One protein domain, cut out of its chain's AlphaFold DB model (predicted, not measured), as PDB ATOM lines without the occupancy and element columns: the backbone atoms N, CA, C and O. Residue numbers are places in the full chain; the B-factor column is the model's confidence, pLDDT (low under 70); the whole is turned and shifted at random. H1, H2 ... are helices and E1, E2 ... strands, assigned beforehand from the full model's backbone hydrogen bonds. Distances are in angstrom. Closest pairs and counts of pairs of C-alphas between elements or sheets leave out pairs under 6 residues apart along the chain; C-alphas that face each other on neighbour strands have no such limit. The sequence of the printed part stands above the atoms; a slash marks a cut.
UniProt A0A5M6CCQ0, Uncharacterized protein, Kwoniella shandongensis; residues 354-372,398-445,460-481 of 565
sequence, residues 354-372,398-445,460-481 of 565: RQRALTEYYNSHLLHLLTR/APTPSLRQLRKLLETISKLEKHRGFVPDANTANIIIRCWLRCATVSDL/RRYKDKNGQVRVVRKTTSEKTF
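AT A GLANCE: This is residues 354 to 372, 398 to 445 and 460 to 481 of the 565 residues of an uncharacterized protein of Kwoniella shandongensis (UniProt A0A5M6CCQ0). Three helices, H1, H2 and H3, stand side by side with their centres in a triangle, and a small hairpin of two strands, E1 and E2, lies far from them at the other end of a rod-shaped outline. The unnamed tail, residues 474 to 481, runs from E2 back toward the helices. The printed part has 89 residues, mostly helix by class, with three named helices followed by two strands, the antiparallel sheet E1 - E2. It is only just extended, close to loose, with a radius of gyration of the C-alphas of 18.4 A and spans of 64 by 30 by 21 A.

HOW THE PARTS SIT: E1, residues 460 to 463, and E2, residues 469 to 473, form an antiparallel hairpin at 151 degrees. N 462 and O 470 are within hydrogen-bond range at 2.9 A, as are N 470 and O 462 at 2.8 A. H1, residues 354 to 371, H2, residues 403 to 420, and H3, residues 426 to 441, form an up-and-down bundle, each running against the one before. E2 is apart from the three helices. H2 and H3, a helical hairpin, touch through residues 403 to 410 and 432 to 439, at a shallow tilt of 17 degrees; their closest C-alphas, of Leu 406 and Cys 435, are 5.9 A apart. H1 touches H3 with residues 363 to 370 alone, the same way at a shallow tilt of 14 degrees; the closest C-alphas, of Asn 363 and Thr 428, are 5.9 A apart. H1 and H2 are close but not clearly touching; their closest C-alphas, of Leu 366 and Leu 409, are 7.6 A apart. In H1, H2 and H3 every O i to N i+4 pair is within hydrogen-bond range.

IN THESE COORDINATES: H1 measures 25.6 A from C-alpha 354 at (183.125, 128.383, 162.188), H2 24.8 A and H3 22.5 A. E1 measures 10.0 A, and E2 12.9 A to C-alpha 473 at (195.245, 178.327, 153.511).

THE WHOLE: The C-alphas farthest apart, of Arg 354 and Asn 466, are 64.1 A apart. Residues 373 to 397 and 446 to 459 are not printed; the C-alpha gaps are 8.2 A and 21.1 A. The links H2 to H3 and E1 to E2 are tight. In this model pLDDT is under 70 at residues 398 to 401, 443 to 445 and 475 to 479.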
ATOM      1  N   ARG A 354     183.965 127.553 163.069       84.69
ATOM      2  CA  ARG A 354     183.125 128.383 162.188       84.69
ATOM      3  C   ARG A 354     183.285 129.884 162.460       84.69
ATOM      4  O   ARG A 354     183.395 130.682 161.534       84.69
ATOM      5  N   GLN A 355     183.336 130.255 163.739       90.06
ATOM      6  CA  GLN A 355     183.526 131.636 164.172       90.06
ATOM      7  C   GLN A 355     184.891 132.196 163.749       90.06
ATOM      8  O   GLN A 355     184.971 133.331 163.284       90.06
ATOM      9  N   ARG A 356     185.962 131.403 163.881       86.62
ATOM     10  CA  ARG A 356     187.322 131.790 163.488       86.62
ATOM     11  C   ARG A 356     187.435 131.952 161.974       86.62
ATOM     12  O   ARG A 356     187.965 132.964 161.531       86.62
ATOM     13  N   ALA A 357     186.867 131.026 161.200       86.19
ATOM     14  CA  ALA A 357     186.822 131.117 159.740       86.19
ATOM     15  C   ALA A 357     186.068 132.374 159.264       86.19
ATOM     16  O   ALA A 357     186.517 133.076 158.358       86.19
ATOM     17  N   LEU A 358     184.949 132.708 159.919       88.38
ATOM     18  CA  LEU A 358     184.188 133.928 159.642       88.38
ATOM     19  C   LEU A 358     184.993 135.195 159.968       88.38
ATOM     20  O   LEU A 358     185.021 136.131 159.165       88.38
ATOM     21  N   THR A 359     185.662 135.236 161.123       91.06
ATOM     22  CA  THR A 359     186.530 136.362 161.499       91.06
ATOM     23  C   THR A 359     187.700 136.514 160.522       91.06
ATOM     24  O   THR A 359     187.968 137.625 160.065       91.06
ATOM     25  N   GLU A 360     188.349 135.420 160.123       89.38
ATOM     26  CA  GLU A 360     189.446 135.416 159.148       89.38
ATOM     27  C   GLU A 360     188.999 135.929 157.770       89.38
ATOM     28  O   GLU A 360     189.654 136.790 157.169       89.38
ATOM     29  N   TYR A 361     187.832 135.486 157.299       88.50
ATOM     30  CA  TYR A 361     187.224 135.991 156.070       88.50
ATOM     31  C   TYR A 361     186.994 137.508 156.130       88.50
ATOM     32  O   TYR A 361     187.373 138.243 155.217       88.50
ATOM     33  N   TYR A 362     186.409 138.018 157.215       92.06
ATOM     34  CA  TYR A 362     186.166 139.454 157.327       92.06
ATOM     35  C   TYR A 362     187.455 140.256 157.504       92.06
ATOM     36  O   TYR A 362     187.570 141.332 156.925       92.06
ATOM     37  N   ASN A 363     188.449 139.739 158.221       92.69
ATOM     38  CA  ASN A 363     189.756 140.383 158.346       92.69
ATOM     39  C   ASN A 363     190.453 140.515 156.992       92.69
ATOM     40  O   ASN A 363     190.933 141.595 156.641       92.69
ATOM     41  N   SER A 364     190.463 139.446 156.201       89.06
ATOM     42  CA  SER A 364     191.038 139.471 154.858       89.06
ATOM     43  C   SER A 364     190.258 140.404 153.924       89.06
ATOM     44  O   SER A 364     190.865 141.154 153.158       89.06
ATOM     45  N   HIS A 365     188.930 140.476 154.062       87.69
ATOM     46  CA  HIS A 365     188.099 141.444 153.346       87.69
ATOM     47  C   HIS A 365     188.410 142.899 153.739       87.69
ATOM     48  O   HIS A 365     188.608 143.745 152.870       87.69
ATOM     49  N   LEU A 366     188.502 143.202 155.037       91.62
ATOM     50  CA  LEU A 366     188.859 144.535 155.538       91.62
ATOM     51  C   LEU A 366     190.259 144.948 155.076       91.62
ATOM     52  O   LEU A 366     190.470 146.096 154.683       91.62
ATOM     53  N   LEU A 367     191.209 144.011 155.086       89.81
ATOM     54  CA  LEU A 367     192.551 144.247 154.579       89.81
ATOM     55  C   LEU A 367     192.524 144.546 153.080       89.81
ATOM     56  O   LEU A 367     193.116 145.539 152.663       89.81
ATOM     57  N   HIS A 368     191.790 143.751 152.299       86.44
ATOM     58  CA  HIS A 368     191.617 143.969 150.866       86.44
ATOM     59  C   HIS A 368     191.040 145.362 150.575       86.44
ATOM     60  O   HIS A 368     191.578 146.082 149.738       86.44
ATOM     61  N   LEU A 369     190.017 145.794 151.319       85.06
ATOM     62  CA  LEU A 369     189.434 147.136 151.192       85.06
ATOM     63  C   LEU A 369     190.448 148.258 151.476       85.06
ATOM     64  O   LEU A 369     190.381 149.320 150.861       85.06
ATOM     65  N   LEU A 370     191.410 148.025 152.372       85.69
ATOM     66  CA  LEU A 370     192.473 148.979 152.702       85.69
ATOM     67  C   LEU A 370     193.659 148.945 151.728       85.69
ATOM     68  O   LEU A 370     194.394 149.934 151.630       85.69
ATOM     69  N   THR A 371     193.909 147.816 151.065       83.62
ATOM     70  CA  THR A 371     195.039 147.638 150.142       83.62
ATOM     71  C   THR A 371     194.664 147.815 148.685       83.62
ATOM     72  O   THR A 371     195.575 147.986 147.881       83.62
ATOM     73  N   ARG A 372     193.370 147.769 148.341       77.31
ATOM     74  CA  ARG A 372     192.901 147.849 146.959       77.31
ATOM     75  C   ARG A 372     193.517 149.081 146.286       77.31
ATOM     76  O   ARG A 372     193.214 150.199 146.714       77.31
ATOM     77  N   ALA A 398     189.032 155.916 148.731       68.31
ATOM     78  CA  ALA A 398     190.313 155.568 148.119       68.31
ATOM     79  C   ALA A 398     191.424 155.553 149.187       68.31
ATOM     80  O   ALA A 398     191.341 156.416 150.073       68.31
ATOM     81  N   PRO A 399     192.407 154.617 149.121       65.81
ATOM     82  CA  PRO A 399     193.568 154.468 150.016       65.81
ATOM     83  C   PRO A 399     194.336 155.779 150.165       65.81
ATOM     84  O   PRO A 399     195.391 156.003 149.588       65.81
ATOM     85  N   THR A 400     193.765 156.662 150.962       68.94
ATOM     86  CA  THR A 400     194.264 157.979 151.296       68.94
ATOM     87  C   THR A 400     194.494 157.964 152.795       68.94
ATOM     88  O   THR A 400     193.694 157.391 153.532       68.94
ATOM     89  N   PRO A 401     195.566 158.589 153.274       67.62
ATOM     90  CA  PRO A 401     195.944 158.652 154.690       67.62
ATOM     91  C   PRO A 401     195.022 159.564 155.508       67.62
ATOM     92  O   PRO A 401     195.472 160.456 156.216       67.62
ATOM     93  N   SER A 402     193.716 159.414 155.345       77.38
ATOM     94  CA  SER A 402     192.730 160.252 156.002       77.38
ATOM     95  C   SER A 402     192.142 159.515 157.191       77.38
ATOM     96  O   SER A 402     191.792 158.333 157.103       77.38
ATOM     97  N   LEU A 403     191.895 160.246 158.279       83.06
ATOM     98  CA  LEU A 403     191.153 159.711 159.428       83.06
ATOM     99  C   LEU A 403     189.744 159.245 159.040       83.06
ATOM    100  O   LEU A 403     189.125 158.456 159.751       83.06
ATOM    101  N   ARG A 404     189.233 159.698 157.887       85.12
ATOM    102  CA  ARG A 404     187.984 159.208 157.296       85.12
ATOM    103  C   ARG A 404     188.035 157.710 157.014       85.12
ATOM    104  O   ARG A 404     187.037 157.041 157.271       85.12
ATOM    105  N   GLN A 405     189.167 157.186 156.533       87.31
ATOM    106  CA  GLN A 405     189.337 155.745 156.329       87.31
ATOM    107  C   GLN A 405     189.255 154.991 157.650       87.31
ATOM    108  O   GLN A 405     188.487 154.040 157.757       87.31
ATOM    109  N   LEU A 406     189.976 155.463 158.672       90.75
ATOM    110  CA  LEU A 406     189.954 154.852 159.999       90.75
ATOM    111  C   LEU A 406     188.543 154.875 160.598       90.75
ATOM    112  O   LEU A 406     188.052 153.852 161.068       90.75
ATOM    113  N   ARG A 407     187.838 156.008 160.515       90.31
ATOM    114  CA  ARG A 407     186.451 156.112 160.987       90.31
ATOM    115  C   ARG A 407     185.529 155.148 160.240       90.31
ATOM    116  O   ARG A 407     184.699 154.495 160.868       90.31
ATOM    117  N   LYS A 408     185.689 155.023 158.917       90.94
ATOM    118  CA  LYS A 408     184.892 154.099 158.101       90.94
ATOM    119  C   LYS A 408     185.188 152.637 158.429       90.94
ATOM    120  O   LYS A 408     184.256 151.834 158.497       90.94
ATOM    121  N   LEU A 409     186.454 152.303 158.679       93.94
ATOM    122  CA  LEU A 409     186.886 150.983 159.130       93.94
ATOM    123  C   LEU A 409     186.219 150.622 160.463       93.94
ATOM    124  O   LEU A 409     185.579 149.579 160.555       93.94
ATOM    125  N   LEU A 410     186.285 151.510 161.460       94.44
ATOM    126  CA  LEU A 410     185.673 151.290 162.778       94.44
ATOM    127  C   LEU A 410     184.142 151.155 162.703       94.44
ATOM    128  O   LEU A 410     183.558 150.297 163.368       94.44
ATOM    129  N   GLU A 411     183.485 151.958 161.859       93.62
ATOM    130  CA  GLU A 411     182.045 151.845 161.596       93.62
ATOM    131  C   GLU A 411     181.702 150.490 160.951       93.62
ATOM    132  O   GLU A 411     180.711 149.854 161.310       93.62
ATOM    133  N   THR A 412     182.534 150.036 160.011       92.94
ATOM    134  CA  THR A 412     182.350 148.756 159.313       92.94
ATOM    135  C   THR A 412     182.530 147.587 160.273       92.94
ATOM    136  O   THR A 412     181.664 146.720 160.316       92.94
ATOM    137  N   ILE A 413     183.572 147.603 161.106       94.56
ATOM    138  CA  ILE A 413     183.797 146.595 162.152       94.56
ATOM    139  C   ILE A 413     182.596 146.532 163.103       94.56
ATOM    140  O   ILE A 413     182.035 145.462 163.314       94.56
ATOM    141  N   SER A 414     182.113 147.684 163.578       94.25
ATOM    142  CA  SER A 414     180.936 147.748 164.458       94.25
ATOM    143  C   SER A 414     179.676 147.156 163.808       94.25
ATOM    144  O   SER A 414     178.866 146.504 164.468       94.25
ATOM    145  N   LYS A 415     179.493 147.369 162.499       93.88
ATOM    146  CA  LYS A 415     178.386 146.779 161.731       93.88
ATOM    147  C   LYS A 415     178.547 145.271 161.563       93.88
ATOM    148  O   LYS A 415     177.550 144.555 161.656       93.88
ATOM    149  N   LEU A 416     179.765 144.794 161.314       93.06
ATOM    150  CA  LEU A 416     180.060 143.368 161.188       93.06
ATOM    151  C   LEU A 416     179.806 142.637 162.509       93.06
ATOM    152  O   LEU A 416     179.159 141.592 162.499       93.06
ATOM    153  N   GLU A 417     180.213 143.208 163.641       93.56
ATOM    154  CA  GLU A 417     179.920 142.643 164.965       93.56
ATOM    155  C   GLU A 417     178.414 142.536 165.198       93.56
ATOM    156  O   GLU A 417     177.892 141.462 165.487       93.56
ATOM    157  N   LYS A 418     177.692 143.647 164.995       94.31
ATOM    158  CA  LYS A 418     176.256 143.725 165.284       94.31
ATOM    159  C   LYS A 418     175.406 142.825 164.387       94.31
ATOM    160  O   LYS A 418     174.397 142.297 164.844       94.31
ATOM    161  N   HIS A 419     175.752 142.708 163.105       93.00
ATOM    162  CA  HIS A 419     174.869 142.093 162.108       93.00
ATOM    163  C   HIS A 419     175.358 140.755 161.563       93.00
ATOM    164  O   HIS A 419     174.562 140.024 160.978       93.00
ATOM    165  N   ARG A 420     176.650 140.447 161.686       89.19
ATOM    166  CA  ARG A 420     177.264 139.264 161.067       89.19
ATOM    167  C   ARG A 420     177.940 138.342 162.077       89.19
ATOM    168  O   ARG A 420     178.525 137.352 161.662       89.19
ATOM    169  N   GLY A 421     177.858 138.656 163.374       90.81
ATOM    170  CA  GLY A 421     178.503 137.869 164.423       90.81
ATOM    171  C   GLY A 421     180.026 137.904 164.336       90.81
ATOM    172  O   GLY A 421     180.678 136.985 164.810       90.81
ATOM    173  N   PHE A 422     180.609 138.925 163.702       93.69
ATOM    174  CA  PHE A 422     182.060 139.092 163.668       93.69
ATOM    175  C   PHE A 422     182.589 139.318 165.085       93.69
ATOM    176  O   PHE A 422     182.044 140.136 165.822       93.69
ATOM    177  N   VAL A 423     183.650 138.608 165.459       94.69
ATOM    178  CA  VAL A 423     184.339 138.801 166.740       94.69
ATOM    179  C   VAL A 423     185.750 139.286 166.418       94.69
ATOM    180  O   VAL A 423     186.495 138.515 165.805       94.69
ATOM    181  N   PRO A 424     186.111 140.535 166.771       93.56
ATOM    182  CA  PRO A 424     187.441 141.071 166.518       93.56
ATOM    183  C   PRO A 424     188.511 140.246 167.214       93.56
ATOM    184  O   PRO A 424     188.377 139.906 168.389       93.56
ATOM    185  N   ASP A 425     189.594 139.987 166.500       92.38
ATOM    186  CA  ASP A 425     190.761 139.279 167.007       92.38
ATOM    187  C   ASP A 425     192.030 140.143 166.889       92.38
ATOM    188  O   ASP A 425     192.014 141.286 166.416       92.38
ATOM    189  N   ALA A 426     193.168 139.584 167.299       89.94
ATOM    190  CA  ALA A 426     194.471 140.237 167.187       89.94
ATOM    191  C   ALA A 426     194.802 140.695 165.748       89.94
ATOM    192  O   ALA A 426     195.453 141.726 165.559       89.94
ATOM    193  N   ASN A 427     194.316 139.979 164.729       90.88
ATOM    194  CA  ASN A 427     194.494 140.363 163.331       90.88
ATOM    195  C   ASN A 427     193.640 141.589 162.980       90.88
ATOM    196  O   ASN A 427     194.140 142.514 162.336       90.88
ATOM    197  N   THR A 428     192.401 141.668 163.472       94.19
ATOM    198  CA  THR A 428     191.570 142.876 163.370       94.19
ATOM    199  C   THR A 428     192.263 144.077 164.013       94.19
ATOM    200  O   THR A 428     192.296 145.158 163.423       94.19
ATOM    201  N   ALA A 429     192.870 143.897 165.191       93.12
ATOM    202  CA  ALA A 429     193.625 144.953 165.866       93.12
ATOM    203  C   ALA A 429     194.788 145.461 164.999       93.12
ATOM    204  O   ALA A 429     194.925 146.669 164.795       93.12
ATOM    205  N   ASN A 430     195.563 144.547 164.407       92.38
ATOM    206  CA  ASN A 430     196.644 144.884 163.481       92.38
ATOM    207  C   ASN A 430     196.148 145.651 162.247       92.38
ATOM    208  O   ASN A 430     196.814 146.587 161.803       92.38
ATOM    209  N   ILE A 431     194.971 145.310 161.714       93.19
ATOM    210  CA  ILE A 431     194.349 146.040 160.598       93.19
ATOM    211  C   ILE A 431     193.996 147.477 161.011       93.19
ATOM    212  O   ILE A 431     194.298 148.421 160.271       93.19
ATOM    213  N   ILE A 432     193.412 147.666 162.201       93.88
ATOM    214  CA  ILE A 432     193.097 148.999 162.744       93.88
ATOM    215  C   ILE A 432     194.382 149.809 162.929       93.88
ATOM    216  O   ILE A 432     194.454 150.943 162.457       93.88
ATOM    217  N   ILE A 433     195.412 149.225 163.551       92.38
ATOM    218  CA  ILE A 433     196.714 149.870 163.768       92.38
ATOM    219  C   ILE A 433     197.354 150.251 162.435       92.38
ATOM    220  O   ILE A 433     197.826 151.372 162.284       92.38
ATOM    221  N   ARG A 434     197.326 149.360 161.439       91.12
ATOM    222  CA  ARG A 434     197.859 149.636 160.099       91.12
ATOM    223  C   ARG A 434     197.179 150.838 159.459       91.12
ATOM    224  O   ARG A 434     197.855 151.713 158.918       91.12
ATOM    225  N   CYS A 435     195.849 150.880 159.511       90.88
ATOM    226  CA  CYS A 435     195.066 152.000 158.995       90.88
ATOM    227  C   CYS A 435     195.386 153.292 159.761       90.88
ATOM    228  O   CYS A 435     195.597 154.341 159.153       90.88
ATOM    229  N   TRP A 436     195.507 153.201 161.085       90.50
ATOM    230  CA  TRP A 436     195.813 154.328 161.955       90.50
ATOM    231  C   TRP A 436     197.221 154.895 161.705       90.50
ATOM    232  O   TRP A 436     197.362 156.094 161.469       90.50
ATOM    233  N   LEU A 437     198.254 154.052 161.646       90.00
ATOM    234  CA  LEU A 437     199.630 154.464 161.354       90.00
ATOM    235  C   LEU A 437     199.772 155.041 159.942       90.00
ATOM    236  O   LEU A 437     200.484 156.022 159.761       90.00
ATOM    237  N   ARG A 438     199.041 154.524 158.946       87.56
ATOM    238  CA  ARG A 438     199.011 155.135 157.603       87.56
ATOM    239  C   ARG A 438     198.485 156.576 157.639       87.56
ATOM    240  O   ARG A 438     198.949 157.406 156.866       87.56
ATOM    241  N   CYS A 439     197.552 156.893 158.539       84.25
ATOM    242  CA  CYS A 439     197.093 158.273 158.733       84.25
ATOM    243  C   CYS A 439     198.174 159.164 159.374       84.25
ATOM    244  O   CYS A 439     198.158 160.377 159.186       84.25
ATOM    245  N   ALA A 440     199.119 158.587 160.124       81.88
ATOM    246  CA  ALA A 440     200.196 159.332 160.776       81.88
ATOM    247  C   ALA A 440     201.317 159.756 159.815       81.88
ATOM    248  O   ALA A 440     201.935 160.805 160.015       81.88
ATOM    249  N   THR A 441     201.601 158.952 158.788       79.00
ATOM    250  CA  THR A 441     202.880 159.051 158.075       79.00
ATOM    251  C   THR A 441     202.882 159.915 156.820       79.00
ATOM    252  O   THR A 441     203.937 160.384 156.409       79.00
ATOM    253  N   VAL A 442     201.732 160.219 156.216       71.75
ATOM    254  CA  VAL A 442     201.731 160.840 154.872       71.75
ATOM    255  C   VAL A 442     202.002 162.348 154.856       71.75
ATOM    256  O   VAL A 442     202.121 162.964 153.803       71.75
ATOM    257  N   SER A 443     202.151 162.989 156.007       60.06
ATOM    258  CA  SER A 443     202.155 164.456 156.025       60.06
ATOM    259  C   SER A 443     203.474 165.148 155.731       60.06
ATOM    260  O   SER A 443     203.443 166.353 155.500       60.06
ATOM    261  N   ASP A 444     204.586 164.417 155.653       58.28
ATOM    262  CA  ASP A 444     205.896 165.045 155.436       58.28
ATOM    263  C   ASP A 444     206.434 164.855 154.007       58.28
ATOM    264  O   ASP A 444     207.275 165.628 153.557       58.28
ATOM    265  N   LEU A 445     205.905 163.894 153.236       58.53
ATOM    266  CA  LEU A 445     206.393 163.619 151.876       58.53
ATOM    267  C   LEU A 445     205.969 164.682 150.850       58.53
ATOM    268  O   LEU A 445     206.747 165.001 149.959       58.53
ATOM    269  N   ARG A 460     192.303 177.645 149.481       80.00
ATOM    270  CA  ARG A 460     190.906 177.727 149.039       80.00
ATOM    271  C   ARG A 460     190.510 179.187 148.940       80.00
ATOM    272  O   ARG A 460     190.582 179.921 149.923       80.00
ATOM    273  N   ARG A 461     190.055 179.582 147.753       87.75
ATOM    274  CA  ARG A 461     189.453 180.894 147.513       87.75
ATOM    275  C   ARG A 461     187.981 180.822 147.914       87.75
ATOM    276  O   ARG A 461     187.247 179.977 147.405       87.75
ATOM    277  N   TYR A 462     187.544 181.676 148.830       87.62
ATOM    278  CA  TYR A 462     186.129 181.859 149.139       87.62
ATOM    279  C   TYR A 462     185.765 183.335 149.030       87.62
ATOM    280  O   TYR A 462     186.576 184.205 149.327       87.62
ATOM    281  N   LYS A 463     184.537 183.622 148.602       93.69
ATOM    282  CA  LYS A 463     183.987 184.976 148.685       93.69
ATOM    283  C   LYS A 463     183.429 185.170 150.086       93.69
ATOM    284  O   LYS A 463     182.633 184.352 150.548       93.69
ATOM    285  N   ASP A 464     183.893 186.196 150.783       91.00
ATOM    286  CA  ASP A 464     183.284 186.595 152.043       91.00
ATOM    287  C   ASP A 464     181.923 187.275 151.805       91.00
ATOM    288  O   ASP A 464     181.469 187.444 150.670       91.00
ATOM    289  N   LYS A 465     181.234 187.636 152.893       92.19
ATOM    290  CA  LYS A 465     179.907 188.271 152.828       92.19
ATOM    291  C   LYS A 465     179.920 189.627 152.110       92.19
ATOM    292  O   LYS A 465     178.864 190.073 151.681       92.19
ATOM    293  N   ASN A 466     181.091 190.244 151.962       93.81
ATOM    294  CA  ASN A 466     181.269 191.531 151.301       93.81
ATOM    295  C   ASN A 466     181.643 191.352 149.817       93.81
ATOM    296  O   ASN A 466     181.950 192.324 149.135       93.81
ATOM    297  N   GLY A 467     181.650 190.110 149.313       92.31
ATOM    298  CA  GLY A 467     182.053 189.782 147.949       92.31
ATOM    299  C   GLY A 467     183.567 189.768 147.729       92.31
ATOM    300  O   GLY A 467     184.006 189.477 146.614       92.31
ATOM    301  N   GLN A 468     184.377 190.019 148.764       94.81
ATOM    302  CA  GLN A 468     185.830 190.009 148.656       94.81
ATOM    303  C   GLN A 468     186.321 188.557 148.606       94.81
ATOM    304  O   GLN A 468     185.972 187.721 149.445       94.81
ATOM    305  N   VAL A 469     187.127 188.232 147.593       92.88
ATOM    306  CA  VAL A 469     187.749 186.910 147.478       92.88
ATOM    307  C   VAL A 469     188.868 186.830 148.508       92.88
ATOM    308  O   VAL A 469     189.915 187.452 148.351       92.88
ATOM    309  N   ARG A 470     188.655 186.055 149.568       91.12
ATOM    310  CA  ARG A 470     189.694 185.716 150.534       91.12
ATOM    311  C   ARG A 470     190.298 184.378 150.162       91.12
ATOM    312  O   ARG A 470     189.602 183.384 149.952       91.12
ATOM    313  N   VAL A 471     191.617 184.367 150.092       88.94
ATOM    314  CA  VAL A 471     192.392 183.150 149.922       88.94
ATOM    315  C   VAL A 471     192.801 182.699 151.312       88.94
ATOM    316  O   VAL A 471     193.582 183.369 151.981       88.94
ATOM    317  N   VAL A 472     192.246 181.585 151.777       86.31
ATOM    318  CA  VAL A 472     192.654 181.007 153.057       86.31
ATOM    319  C   VAL A 472     193.353 179.701 152.805       86.31
ATOM    320  O   VAL A 472     192.852 178.807 152.115       86.31
ATOM    321  N   ARG A 473     194.533 179.588 153.411       78.19
ATOM    322  CA  ARG A 473     195.245 178.327 153.511       78.19
ATOM    323  C   ARG A 473     194.322 177.358 154.224       78.19
ATOM    324  O   ARG A 473     193.947 177.589 155.372       78.19
ATOM    325  N   LYS A 474     193.927 176.290 153.533       74.12
ATOM    326  CA  LYS A 474     193.156 175.209 154.131       74.12
ATOM    327  C   LYS A 474     194.004 174.686 155.280       74.12
ATOM    328  O   LYS A 474     194.985 173.977 155.053       74.12
ATOM    329  N   THR A 475     193.653 175.074 156.503       61.59
ATOM    330  CA  THR A 475     194.197 174.467 157.708       61.59
ATOM    331  C   THR A 475     193.848 173.000 157.572       61.59
ATOM    332  O   THR A 475     192.674 172.626 157.632       61.59
ATOM    333  N   THR A 476     194.837 172.173 157.246       60.09
ATOM    334  CA  THR A 476     194.673 170.728 157.286       60.09
ATOM    335  C   THR A 476     194.384 170.425 158.746       60.09
ATOM    336  O   THR A 476     195.283 170.435 159.575       60.09
ATOM    337  N   SER A 477     193.097 170.296 159.067       55.69
ATOM    338  CA  SER A 477     192.573 170.176 160.431       55.69
ATOM    339  C   SER A 477     192.980 168.868 161.103       55.69
ATOM    340  O   SER A 477     192.631 168.631 162.252       55.69
ATOM    341  N   GLU A 478     193.674 167.998 160.375       63.16
ATOM    342  CA  GLU A 478     194.233 166.764 160.892       63.16
ATOM    343  C   GLU A 478     195.655 167.084 161.341       63.16
ATOM    344  O   GLU A 478     196.591 167.115 160.541       63.16
ATOM    345  N   LYS A 479     195.796 167.392 162.637       67.44
ATOM    346  CA  LYS A 479     197.103 167.338 163.291       67.44
ATOM    347  C   LYS A 479     197.618 165.927 163.072       67.44
ATOM    348  O   LYS A 479     196.922 164.955 163.358       67.44
ATOM    349  N   THR A 480     198.800 165.806 162.518       72.44
ATOM    350  CA  THR A 480     199.394 164.497 162.282       72.44
ATOM    351  C   THR A 480     199.853 163.921 163.594       72.44
ATOM    352  O   THR A 480     200.159 164.672 164.521       72.44
ATOM    353  N   PHE A 481     199.854 162.592 163.687       80.81
ATOM    354  CA  PHE A 481     200.290 161.972 164.923       80.81
ATOM    355  C   PHE A 481     201.755 162.314 165.167       80.81
ATOM    356  O   PHE A 481     202.610 162.082 164.305       80.81
TER     357      PHE A 481